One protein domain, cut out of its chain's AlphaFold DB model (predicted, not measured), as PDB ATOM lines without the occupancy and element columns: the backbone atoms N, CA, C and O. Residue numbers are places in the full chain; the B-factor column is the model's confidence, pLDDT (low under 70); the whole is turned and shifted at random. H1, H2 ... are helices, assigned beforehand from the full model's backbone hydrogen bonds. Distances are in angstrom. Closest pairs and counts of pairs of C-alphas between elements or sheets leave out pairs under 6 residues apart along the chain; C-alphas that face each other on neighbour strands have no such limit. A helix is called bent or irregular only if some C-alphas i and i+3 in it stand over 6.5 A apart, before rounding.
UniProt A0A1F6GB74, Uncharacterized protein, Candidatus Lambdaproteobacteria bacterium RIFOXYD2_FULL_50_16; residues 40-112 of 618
ATOM      1  N   LYS A  40      43.685  49.367  46.037       77.00
ATOM      2  CA  LYS A  40      42.468  49.276  45.221       77.00
ATOM      3  C   LYS A  40      41.748  47.934  45.383       77.00
ATOM      4  O   LYS A  40      40.536  47.924  45.566       77.00
ATOM      5  N   GLU A  41      42.474  46.814  45.362       77.00
ATOM      6  CA  GLU A  41      41.880  45.474  45.520       77.00
ATOM      7  C   GLU A  41      41.385  45.260  46.957       77.00
ATOM      8  O   GLU A  41      40.296  44.737  47.174       77.00
ATOM      9  N   THR A  42      42.123  45.773  47.945       78.06
ATOM     10  CA  THR A  42      41.720  45.737  49.357       78.06
ATOM     11  C   THR A  42      40.429  46.530  49.588       78.06
ATOM     12  O   THR A  42      39.491  46.018  50.198       78.06
ATOM     13  N   ALA A  43      40.346  47.761  49.072       81.88
ATOM     14  CA  ALA A  43      39.143  48.589  49.171       81.88
ATOM     15  C   ALA A  43      37.939  47.955  48.455       81.88
ATOM     16  O   ALA A  43      36.827  47.971  48.985       81.88
ATOM     17  N   TYR A  44      38.171  47.347  47.287       86.06
ATOM     18  CA  TYR A  44      37.143  46.626  46.543       86.06
ATOM     19  C   TYR A  44      36.595  45.435  47.339       86.06
ATOM     20  O   TYR A  44      35.389  45.340  47.526       86.06
ATOM     21  N   LEU A  45      37.464  44.590  47.906       85.56
ATOM     22  CA  LEU A  45      37.045  43.445  48.720       85.56
ATOM     23  C   LEU A  45      36.239  43.859  49.958       85.56
ATOM     24  O   LEU A  45      35.244  43.209  50.264       85.56
ATOM     25  N   LYS A  46      36.620  44.950  50.640       86.88
ATOM     26  CA  LYS A  46      35.834  45.487  51.767       86.88
ATOM     27  C   LYS A  46      34.435  45.892  51.320       86.88
ATOM     28  O   LYS A  46      33.457  45.481  51.931       86.88
ATOM     29  N   ARG A  47      34.346  46.678  50.245       89.00
ATOM     30  CA  ARG A  47      33.068  47.168  49.721       89.00
ATOM     31  C   ARG A  47      32.157  46.016  49.304       89.00
ATOM     32  O   ARG A  47      30.981  46.016  49.657       89.00
ATOM     33  N   THR A  48      32.698  45.036  48.585       88.56
ATOM     34  CA  THR A  48      31.920  43.887  48.116       88.56
ATOM     35  C   THR A  48      31.479  42.993  49.271       88.56
ATOM     36  O   THR A  48      30.359  42.503  49.248       88.56
ATOM     37  N   PHE A  49      32.302  42.824  50.312       89.19
ATOM     38  CA  PHE A  49      31.906  42.080  51.510       89.19
ATOM     39  C   PHE A  49      30.737  42.738  52.254       89.19
ATOM     40  O   PHE A  49      29.783  42.055  52.610       89.19
ATOM     41  N   GLU A  50      30.774  44.059  52.450       90.06
ATOM     42  CA  GLU A  50      29.671  44.779  53.099       90.06
ATOM     43  C   GLU A  50      28.371  44.677  52.288       90.06
ATOM     44  O   GLU A  50      27.316  44.382  52.848       90.06
ATOM     45  N   SER A  51      28.461  44.820  50.962       89.81
ATOM     46  CA  SER A  51      27.335  44.644  50.029       89.81
ATOM     47  C   SER A  51      26.808  43.198  49.982       89.81
ATOM     48  O   SER A  51      25.633  42.961  49.715       89.81
ATOM     49  N   ALA A  52      27.658  42.209  50.277       89.19
ATOM     50  CA  ALA A  52      27.307  40.789  50.286       89.19
ATOM     51  C   ALA A  52      26.586  40.326  51.566       89.19
ATOM     52  O   ALA A  52      25.948  39.271  51.548       89.19
ATOM     53  N   LYS A  53      26.675  41.066  52.682       89.56
ATOM     54  CA  LYS A  53      26.107  40.650  53.983       89.56
ATOM     55  C   LYS A  53      24.612  40.300  53.928       89.56
ATOM     56  O   LYS A  53      24.270  39.244  54.457       89.56
ATOM     57  N   PRO A  54      23.725  41.091  53.290       89.44
ATOM     58  CA  PRO A  54      22.306  40.745  53.182       89.44
ATOM     59  C   PRO A  54      22.085  39.384  52.521       89.44
ATOM     60  O   PRO A  54      21.296  38.594  53.022       89.44
ATOM     61  N   PHE A  55      22.841  39.076  51.461       90.06
ATOM     62  CA  PHE A  55      22.780  37.790  50.765       90.06
ATOM     63  C   PHE A  55      23.278  36.637  51.634       90.06
ATOM     64  O   PHE A  55      22.632  35.599  51.689       90.06
ATOM     65  N   LEU A  56      24.399  36.803  52.341       86.00
ATOM     66  CA  LEU A  56      24.995  35.736  53.153       86.00
ATOM     67  C   LEU A  56      24.206  35.435  54.442       86.00
ATOM     68  O   LEU A  56      24.318  34.328  54.968       86.00
ATOM     69  N   ARG A  57      23.404  36.391  54.928       88.75
ATOM     70  CA  ARG A  57      22.589  36.273  56.152       88.75
ATOM     71  C   ARG A  57      21.231  35.605  55.969       88.75
ATOM     72  O   ARG A  57      20.540  35.379  56.953       88.75
ATOM     73  N   LEU A  58      20.852  35.278  54.736       85.75
ATOM     74  CA  LEU A  58      19.522  34.745  54.424       85.75
ATOM     75  C   LEU A  58      19.231  33.369  55.026       85.75
ATOM     76  O   LEU A  58      18.072  33.002  55.171       85.75
ATOM     77  N   LEU A  59      20.268  32.594  55.337       83.00
ATOM     78  CA  LEU A  59      20.120  31.254  55.892       83.00
ATOM     79  C   LEU A  59      20.586  31.232  57.339       83.00
ATOM     80  O   LEU A  59      21.679  31.718  57.639       83.00
ATOM     81  N   ASP A  60      19.806  30.578  58.194       81.31
ATOM     82  CA  ASP A  60      20.274  30.116  59.493       81.31
ATOM     83  C   ASP A  60      20.816  28.691  59.351       81.31
ATOM     84  O   ASP A  60      20.087  27.738  59.075       81.31
ATOM     85  N   LEU A  61      22.133  28.568  59.480       68.81
ATOM     86  CA  LEU A  61      22.867  27.309  59.471       68.81
ATOM     87  C   LEU A  61      23.564  27.095  60.821       68.81
ATOM     88  O   LEU A  61      24.534  26.346  60.881       68.81
ATOM     89  N   SER A  62      23.110  27.745  61.900       63.59
ATOM     90  CA  SER A  62      23.734  27.657  63.231       63.59
ATOM     91  C   SER A  62      23.935  26.208  63.706       63.59
ATOM     92  O   SER A  62      24.985  25.889  64.268       63.59
ATOM     93  N   ASP A  63      23.013  25.313  63.345       50.34
ATOM     94  CA  ASP A  63      23.077  23.875  63.639       50.34
ATOM     95  C   ASP A  63      23.833  23.030  62.584       50.34
ATOM     96  O   ASP A  63      24.122  21.855  62.816       50.34
ATOM     97  N   GLN A  64      24.183  23.591  61.418       54.00
ATOM     98  CA  GLN A  64      24.803  22.871  60.290       54.00
ATOM     99  C   GLN A  64      26.277  23.245  60.098       54.00
ATOM    100  O   GLN A  64      26.576  24.118  59.300       54.00
ATOM    101  N   GLN A  65      27.235  22.539  60.710       53.59
ATOM    102  CA  GLN A  65      28.670  22.889  60.578       53.59
ATOM    103  C   GLN A  65      29.374  22.341  59.320       53.59
ATOM    104  O   GLN A  65      30.597  22.475  59.181       53.59
ATOM    105  N   ALA A  66      28.626  21.717  58.403       58.03
ATOM    106  CA  ALA A  66      29.135  21.160  57.151       58.03
ATOM    107  C   ALA A  66      28.193  21.469  55.975       58.03
ATOM    108  O   ALA A  66      27.062  20.993  55.923       58.03
ATOM    109  N   ILE A  67      28.690  22.248  55.015       62.28
ATOM    110  CA  ILE A  67      28.018  22.579  53.750       62.28
ATOM    111  C   ILE A  67      29.064  22.776  52.644       62.28
ATOM    112  O   ILE A  67      30.149  23.280  52.922       62.28
ATOM    113  N   ASP A  68      28.803  22.380  51.404       66.94
ATOM    114  CA  ASP A  68      29.699  22.688  50.279       66.94
ATOM    115  C   ASP A  68      29.320  24.019  49.596       66.94
ATOM    116  O   ASP A  68      28.249  24.587  49.829       66.94
ATOM    117  N   PHE A  69      30.225  24.570  48.778       78.00
ATOM    118  CA  PHE A  69      29.978  25.833  48.075       78.00
ATOM    119  C   PHE A  69      28.792  25.761  47.096       78.00
ATOM    120  O   PHE A  69      27.995  26.703  47.103       78.00
ATOM    121  N   PRO A  70      28.621  24.706  46.269       80.62
ATOM    122  CA  PRO A  70      27.458  24.582  45.387       80.62
ATOM    123  C   PRO A  70      26.116  24.583  46.131       80.62
ATOM    124  O   PRO A  70      25.202  25.321  45.754       80.62
ATOM    125  N   THR A  71      26.004  23.811  47.211       75.31
ATOM    126  CA  THR A  71      24.805  23.707  48.050       75.31
ATOM    127  C   THR A  71      24.520  25.032  48.741       75.31
ATOM    128  O   THR A  71      23.386  25.510  48.686       75.31
ATOM    129  N   LEU A  72      25.538  25.675  49.328       82.69
ATOM    130  CA  LEU A  72      25.386  26.991  49.954       82.69
ATOM    131  C   LEU A  72      24.894  28.038  48.944       82.69
ATOM    132  O   LEU A  72      23.900  28.714  49.203       82.69
ATOM    133  N   LYS A  73      25.540  28.143  47.774       91.44
ATOM    134  CA  LYS A  73      25.152  29.091  46.714       91.44
ATOM    135  C   LYS A  73      23.719  28.848  46.247       91.44
ATOM    136  O   LYS A  73      22.960  29.799  46.096       91.44
ATOM    137  N   THR A  74      23.340  27.586  46.045       87.31
ATOM    138  CA  THR A  74      22.001  27.208  45.568       87.31
ATOM    139  C   THR A  74      20.923  27.596  46.576       87.31
ATOM    140  O   THR A  74      19.930  28.218  46.197       87.31
ATOM    141  N   ARG A  75      21.131  27.294  47.865       87.81
ATOM    142  CA  ARG A  75      20.187  27.654  48.932       87.81
ATOM    143  C   ARG A  75      20.064  29.167  49.102       87.81
ATOM    144  O   ARG A  75      18.949  29.675  49.127       87.81
ATOM    145  N   LEU A  76      21.182  29.898  49.135       88.12
ATOM    146  CA  LEU A  76      21.159  31.363  49.246       88.12
ATOM    147  C   LEU A  76      20.479  32.014  48.034       88.12
ATOM    148  O   LEU A  76      19.756  32.990  48.191       88.12
ATOM    149  N   LEU A  77      20.658  31.467  46.826       90.69
ATOM    150  CA  LEU A  77      19.973  31.959  45.627       90.69
ATOM    151  C   LEU A  77      18.465  31.710  45.651       90.69
ATOM    152  O   LEU A  77      17.712  32.548  45.154       90.69
ATOM    153  N   ALA A  78      18.021  30.572  46.188       88.19
ATOM    154  CA  ALA A  78      16.600  30.303  46.378       88.19
ATOM    155  C   ALA A  78      15.994  31.306  47.370       88.19
ATOM    156  O   ALA A  78      15.002  31.960  47.054       88.19
ATOM    157  N   GLU A  79      16.660  31.514  48.504       87.69
ATOM    158  CA  GLU A  79      16.182  32.411  49.555       87.69
ATOM    159  C   GLU A  79      16.231  33.887  49.130       87.69
ATOM    160  O   GLU A  79      15.311  34.652  49.403       87.69
ATOM    161  N   ALA A  80      17.245  34.288  48.359       89.94
ATOM    162  CA  ALA A  80      17.367  35.655  47.851       89.94
ATOM    163  C   ALA A  80      16.226  36.026  46.898       89.94
ATOM    164  O   ALA A  80      15.801  37.183  46.864       89.94
ATOM    165  N   LYS A  81      15.715  35.047  46.136       86.56
ATOM    166  CA  LYS A  81      14.530  35.229  45.288       86.56
ATOM    167  C   LYS A  81      13.267  35.407  46.127       86.56
ATOM    168  O   LYS A  81      12.449  36.257  45.786       86.56
ATOM    169  N   LEU A  82      13.125  34.646  47.215       87.81
ATOM    170  CA  LEU A  82      11.988  34.754  48.134       87.81
ATOM    171  C   LEU A  82      11.986  36.100  48.876       87.81
ATOM    172  O   LEU A  82      10.953  36.763  48.940       87.81
ATOM    173  N   GLN A  83      13.154  36.546  49.342       87.69
ATOM    174  CA  GLN A  83      13.343  37.794  50.097       87.69
ATOM    175  C   GLN A  83      13.533  39.040  49.208       87.69
ATOM    176  O   GLN A  83      13.768  40.133  49.716       87.69
ATOM    177  N   LYS A  84      13.426  38.896  47.876       91.38
ATOM    178  CA  LYS A  84      13.523  39.984  46.880       91.38
ATOM    179  C   LYS A  84      14.774  40.869  47.027       91.38
ATOM    180  O   LYS A  84      14.690  42.086  46.859       91.38
ATOM    181  N   LEU A  85      15.935  40.267  47.298       88.81
ATOM    182  CA  LEU A  85      17.198  41.014  47.349       88.81
ATOM    183  C   LEU A  85      17.525  41.684  46.007       88.81
ATOM    184  O   LEU A  85      17.150  41.204  44.931       88.81
ATOM    185  N   SER A  86      18.270  42.788  46.059       92.62
ATOM    186  CA  SER A  86      18.681  43.512  44.861       92.62
ATOM    187  C   SER A  86      19.650  42.686  44.007       92.62
ATOM    188  O   SER A  86      20.435  41.864  44.489       92.62
ATOM    189  N   ARG A  87      19.656  42.955  42.694       90.50
ATOM    190  CA  ARG A  87      20.595  42.312  41.755       90.50
ATOM    191  C   ARG A  87      22.059  42.523  42.156       90.50
ATOM    192  O   ARG A  87      22.887  41.660  41.881       90.50
ATOM    193  N   GLN A  88      22.367  43.659  42.782       89.81
ATOM    194  CA  GLN A  88      23.721  44.005  43.197       89.81
ATOM    195  C   GLN A  88      24.154  43.210  44.440       89.81
ATOM    196  O   GLN A  88      25.246  42.653  44.423       89.81
ATOM    197  N   GLU A  89      23.290  43.054  45.450       90.19
ATOM    198  CA  GLU A  89      23.573  42.235  46.646       90.19
ATOM    199  C   GLU A  89      23.787  40.758  46.290       90.19
ATOM    200  O   GLU A  89      24.717  40.121  46.783       90.19
ATOM    201  N   ILE A  90      22.978  40.213  45.373       91.94
ATOM    202  CA  ILE A  90      23.137  38.834  44.883       91.94
ATOM    203  C   ILE A  90      24.464  38.680  44.128       91.94
ATOM    204  O   ILE A  90      25.199  37.714  44.338       91.94
ATOM    205  N   LYS A  91      24.791  39.635  43.247       93.75
ATOM    206  CA  LYS A  91      26.038  39.631  42.472       93.75
ATOM    207  C   LYS A  91      27.264  39.702  43.383       93.75
ATOM    208  O   LYS A  91      28.207  38.938  43.182       93.75
ATOM    209  N   ASP A  92      27.236  40.582  44.377       92.50
ATOM    210  CA  ASP A  92      28.332  40.783  45.324       92.50
ATOM    211  C   ASP A  92      28.474  39.592  46.286       92.50
ATOM    212  O   ASP A  92      29.591  39.147  46.552       92.50
ATOM    213  N   GLY A  93      27.359  38.994  46.717       90.31
ATOM    214  CA  GLY A  93      27.333  37.761  47.507       90.31
ATOM    215  C   GLY A  93      27.923  36.555  46.777       90.31
ATOM    216  O   GLY A  93      28.795  35.865  47.310       90.31
ATOM    217  N   LEU A  94      27.521  36.328  45.523       92.50
ATOM    218  CA  LEU A  94      28.108  35.276  44.690       92.50
ATOM    219  C   LEU A  94      29.580  35.541  44.375       92.50
ATOM    220  O   LEU A  94      30.386  34.610  44.415       92.50
ATOM    221  N   PHE A  95      29.943  36.794  44.081       92.50
ATOM    222  CA  PHE A  95      31.340  37.179  43.904       92.50
ATOM    223  C   PHE A  95      32.152  36.818  45.148       92.50
ATOM    224  O   PHE A  95      33.206  36.201  45.017       92.50
ATOM    225  N   TRP A  96      31.649  37.143  46.339       88.50
ATOM    226  CA  TRP A  96      32.336  36.870  47.595       88.50
ATOM    227  C   TRP A  96      32.539  35.369  47.837       88.50
ATOM    228  O   TRP A  96      33.661  34.938  48.107       88.50
ATOM    229  N   LEU A  97      31.495  34.552  47.651       87.88
ATOM    230  CA  LEU A  97      31.592  33.092  47.774       87.88
ATOM    231  C   LEU A  97      32.573  32.490  46.759       87.88
ATOM    232  O   LEU A  97      33.406  31.667  47.127       87.88
ATOM    233  N   ASN A  98      32.526  32.934  45.498       88.56
ATOM    234  CA  ASN A  98      33.451  32.482  44.452       88.56
ATOM    235  C   ASN A  98      34.894  32.936  44.719       88.56
ATOM    236  O   ASN A  98      35.845  32.218  44.403       88.56
ATOM    237  N   TYR A  99      35.083  34.130  45.284       86.44
ATOM    238  CA  TYR A  99      36.405  34.648  45.625       86.44
ATOM    239  C   TYR A  99      37.007  33.872  46.803       86.44
ATOM    240  O   TYR A  99      38.193  33.551  46.770       86.44
ATOM    241  N   LEU A 100      36.210  33.499  47.807       80.31
ATOM    242  CA  LEU A 100      36.661  32.623  48.893       80.31
ATOM    243  C   LEU A 100      36.967  31.202  48.408       80.31
ATOM    244  O   LEU A 100      37.993  30.643  48.783       80.31
ATOM    245  N   GLU A 101      36.138  30.645  47.530       81.31
ATOM    246  CA  GLU A 101      36.351  29.314  46.950       81.31
ATOM    247  C   GLU A 101      37.661  29.227  46.147       81.31
ATOM    248  O   GLU A 101      38.413  28.267  46.295       81.31
ATOM    249  N   ASN A 102      37.970  30.248  45.338       78.81
ATOM    250  CA  ASN A 102      39.053  30.172  44.349       78.81
ATOM    251  C   ASN A 102      40.301  31.003  44.698       78.81
ATOM    252  O   ASN A 102      41.374  30.772  44.142       78.81
ATOM    253  N   LYS A 103      40.179  32.017  45.566       75.19
ATOM    254  CA  LYS A 103      41.220  33.039  45.806       75.19
ATOM    255  C   LYS A 103      41.468  33.356  47.291       75.19
ATOM    256  O   LYS A 103      42.145  34.342  47.585       75.19
ATOM    257  N   ALA A 104      41.024  32.519  48.237       71.12
ATOM    258  CA  ALA A 104      41.211  32.741  49.683       71.12
ATOM    259  C   ALA A 104      42.668  33.032  50.106       71.12
ATOM    260  O   ALA A 104      42.905  33.870  50.979       71.12
ATOM    261  N   ALA A 105      43.662  32.410  49.457       65.12
ATOM    262  CA  ALA A 105      45.082  32.637  49.750       65.12
ATOM    263  C   ALA A 105      45.526  34.101  49.540       65.12
ATOM    264  O   ALA A 105      46.374  34.599  50.284       65.12
ATOM    265  N   ARG A 106      44.917  34.819  48.583       71.94
ATOM    266  CA  ARG A 106      45.216  36.237  48.317       71.94
ATOM    267  C   ARG A 106      44.733  37.159  49.436       71.94
ATOM    268  O   ARG A 106      45.418  38.121  49.769       71.94
ATOM    269  N   ILE A 107      43.611  36.838  50.086       69.00
ATOM    270  CA  ILE A 107      43.071  37.636  51.201       69.00
ATOM    271  C   ILE A 107      44.068  37.672  52.370       69.00
ATOM    272  O   ILE A 107      44.275  38.715  52.987       69.00
ATOM    273  N   LYS A 108      44.767  36.563  52.633       61.09
ATOM    274  CA  LYS A 108      45.790  36.496  53.686       61.09
ATOM    275  C   LYS A 108      46.952  37.460  53.433       61.09
ATOM    276  O   LYS A 108      47.413  38.113  54.369       61.09
ATOM    277  N   MET A 109      47.397  37.560  52.179       64.12
ATOM    278  CA  MET A 109      48.460  38.485  51.778       64.12
ATOM    279  C   MET A 109      48.039  39.944  51.990       64.12
ATOM    280  O   MET A 109      48.814  40.726  52.536       64.12
ATOM    281  N   PHE A 110      46.800  40.297  51.633       68.94
ATOM    282  CA  PHE A 110      46.310  41.675  51.743       68.94
ATOM    283  C   PHE A 110      46.048  42.134  53.179       68.94
ATOM    284  O   PHE A 110      46.328  43.283  53.511       68.94
ATOM    285  N   TYR A 111      45.537  41.255  54.043       66.50
ATOM    286  CA  TYR A 111      45.090  41.643  55.387       66.50
ATOM    287  C   TYR A 111      46.082  41.318  56.504       66.50
ATOM    288  O   TYR A 111      45.790  41.617  57.661       66.50
ATOM    289  N   ARG A 112      47.245  40.726  56.177       55.66
ATOM    290  CA  ARG A 112      48.280  40.311  57.145       55.66
ATOM    291  C   ARG A 112      47.675  39.634  58.376       55.66
ATOM    292  O   ARG A 112      48.105  39.890  59.499       55.66
TER     293      ARG A 112
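AT A GLANCE: This is residues 40 to 112 of the 618 residues of an uncharacterized protein of Candidatus Lambdaproteobacteria bacterium RIFOXYD2_FULL_50_16 (UniProt A0A1F6GB74). The long helix H3 makes the core; H1 crosses it, and H2 folds back along part of it as a helical hairpin. Residues 62 to 67 stick out. The 73 printed residues, all helix in class, hold H1, H2, H3 in that order; they are compact (radius of gyration of the C-alphas 12.8 A), spanning 35 by 28 by 18 A.

IN THESE COORDINATES: Find C-alpha 87 at (20.595, 42.312, 41.755); H3 runs 28.0 A to residue 111, irregular (C-alphas 102 and 105 are 8.5 A apart), with a kink of 94 degrees near residue 105. H1, residues 40 to 56, starts at (42.468, 49.276, 45.221) and runs 23.5 A, irregular (C-alphas 51 and 54, 7.1 A). H2 is residues 69 to 82.

HOW THE PARTS SIT: Look at Ala 52 and Gly 93, closest C-alphas of H1 and H3, which touch, 4.1 A. H2 touches H3 at residues 90 to 101 alone, closest C-alphas Lys 73 and Leu 94, 7.1 A. O i to N i+4 pairs are within hydrogen-bond range throughout H2, 11 of 13 in H1, 15 of 21 in H3.

THE WHOLE: The printed part has no cut. Residues 57 to 68 form a long link. Low pLDDT: 61 to 68, 105, 107 to 112.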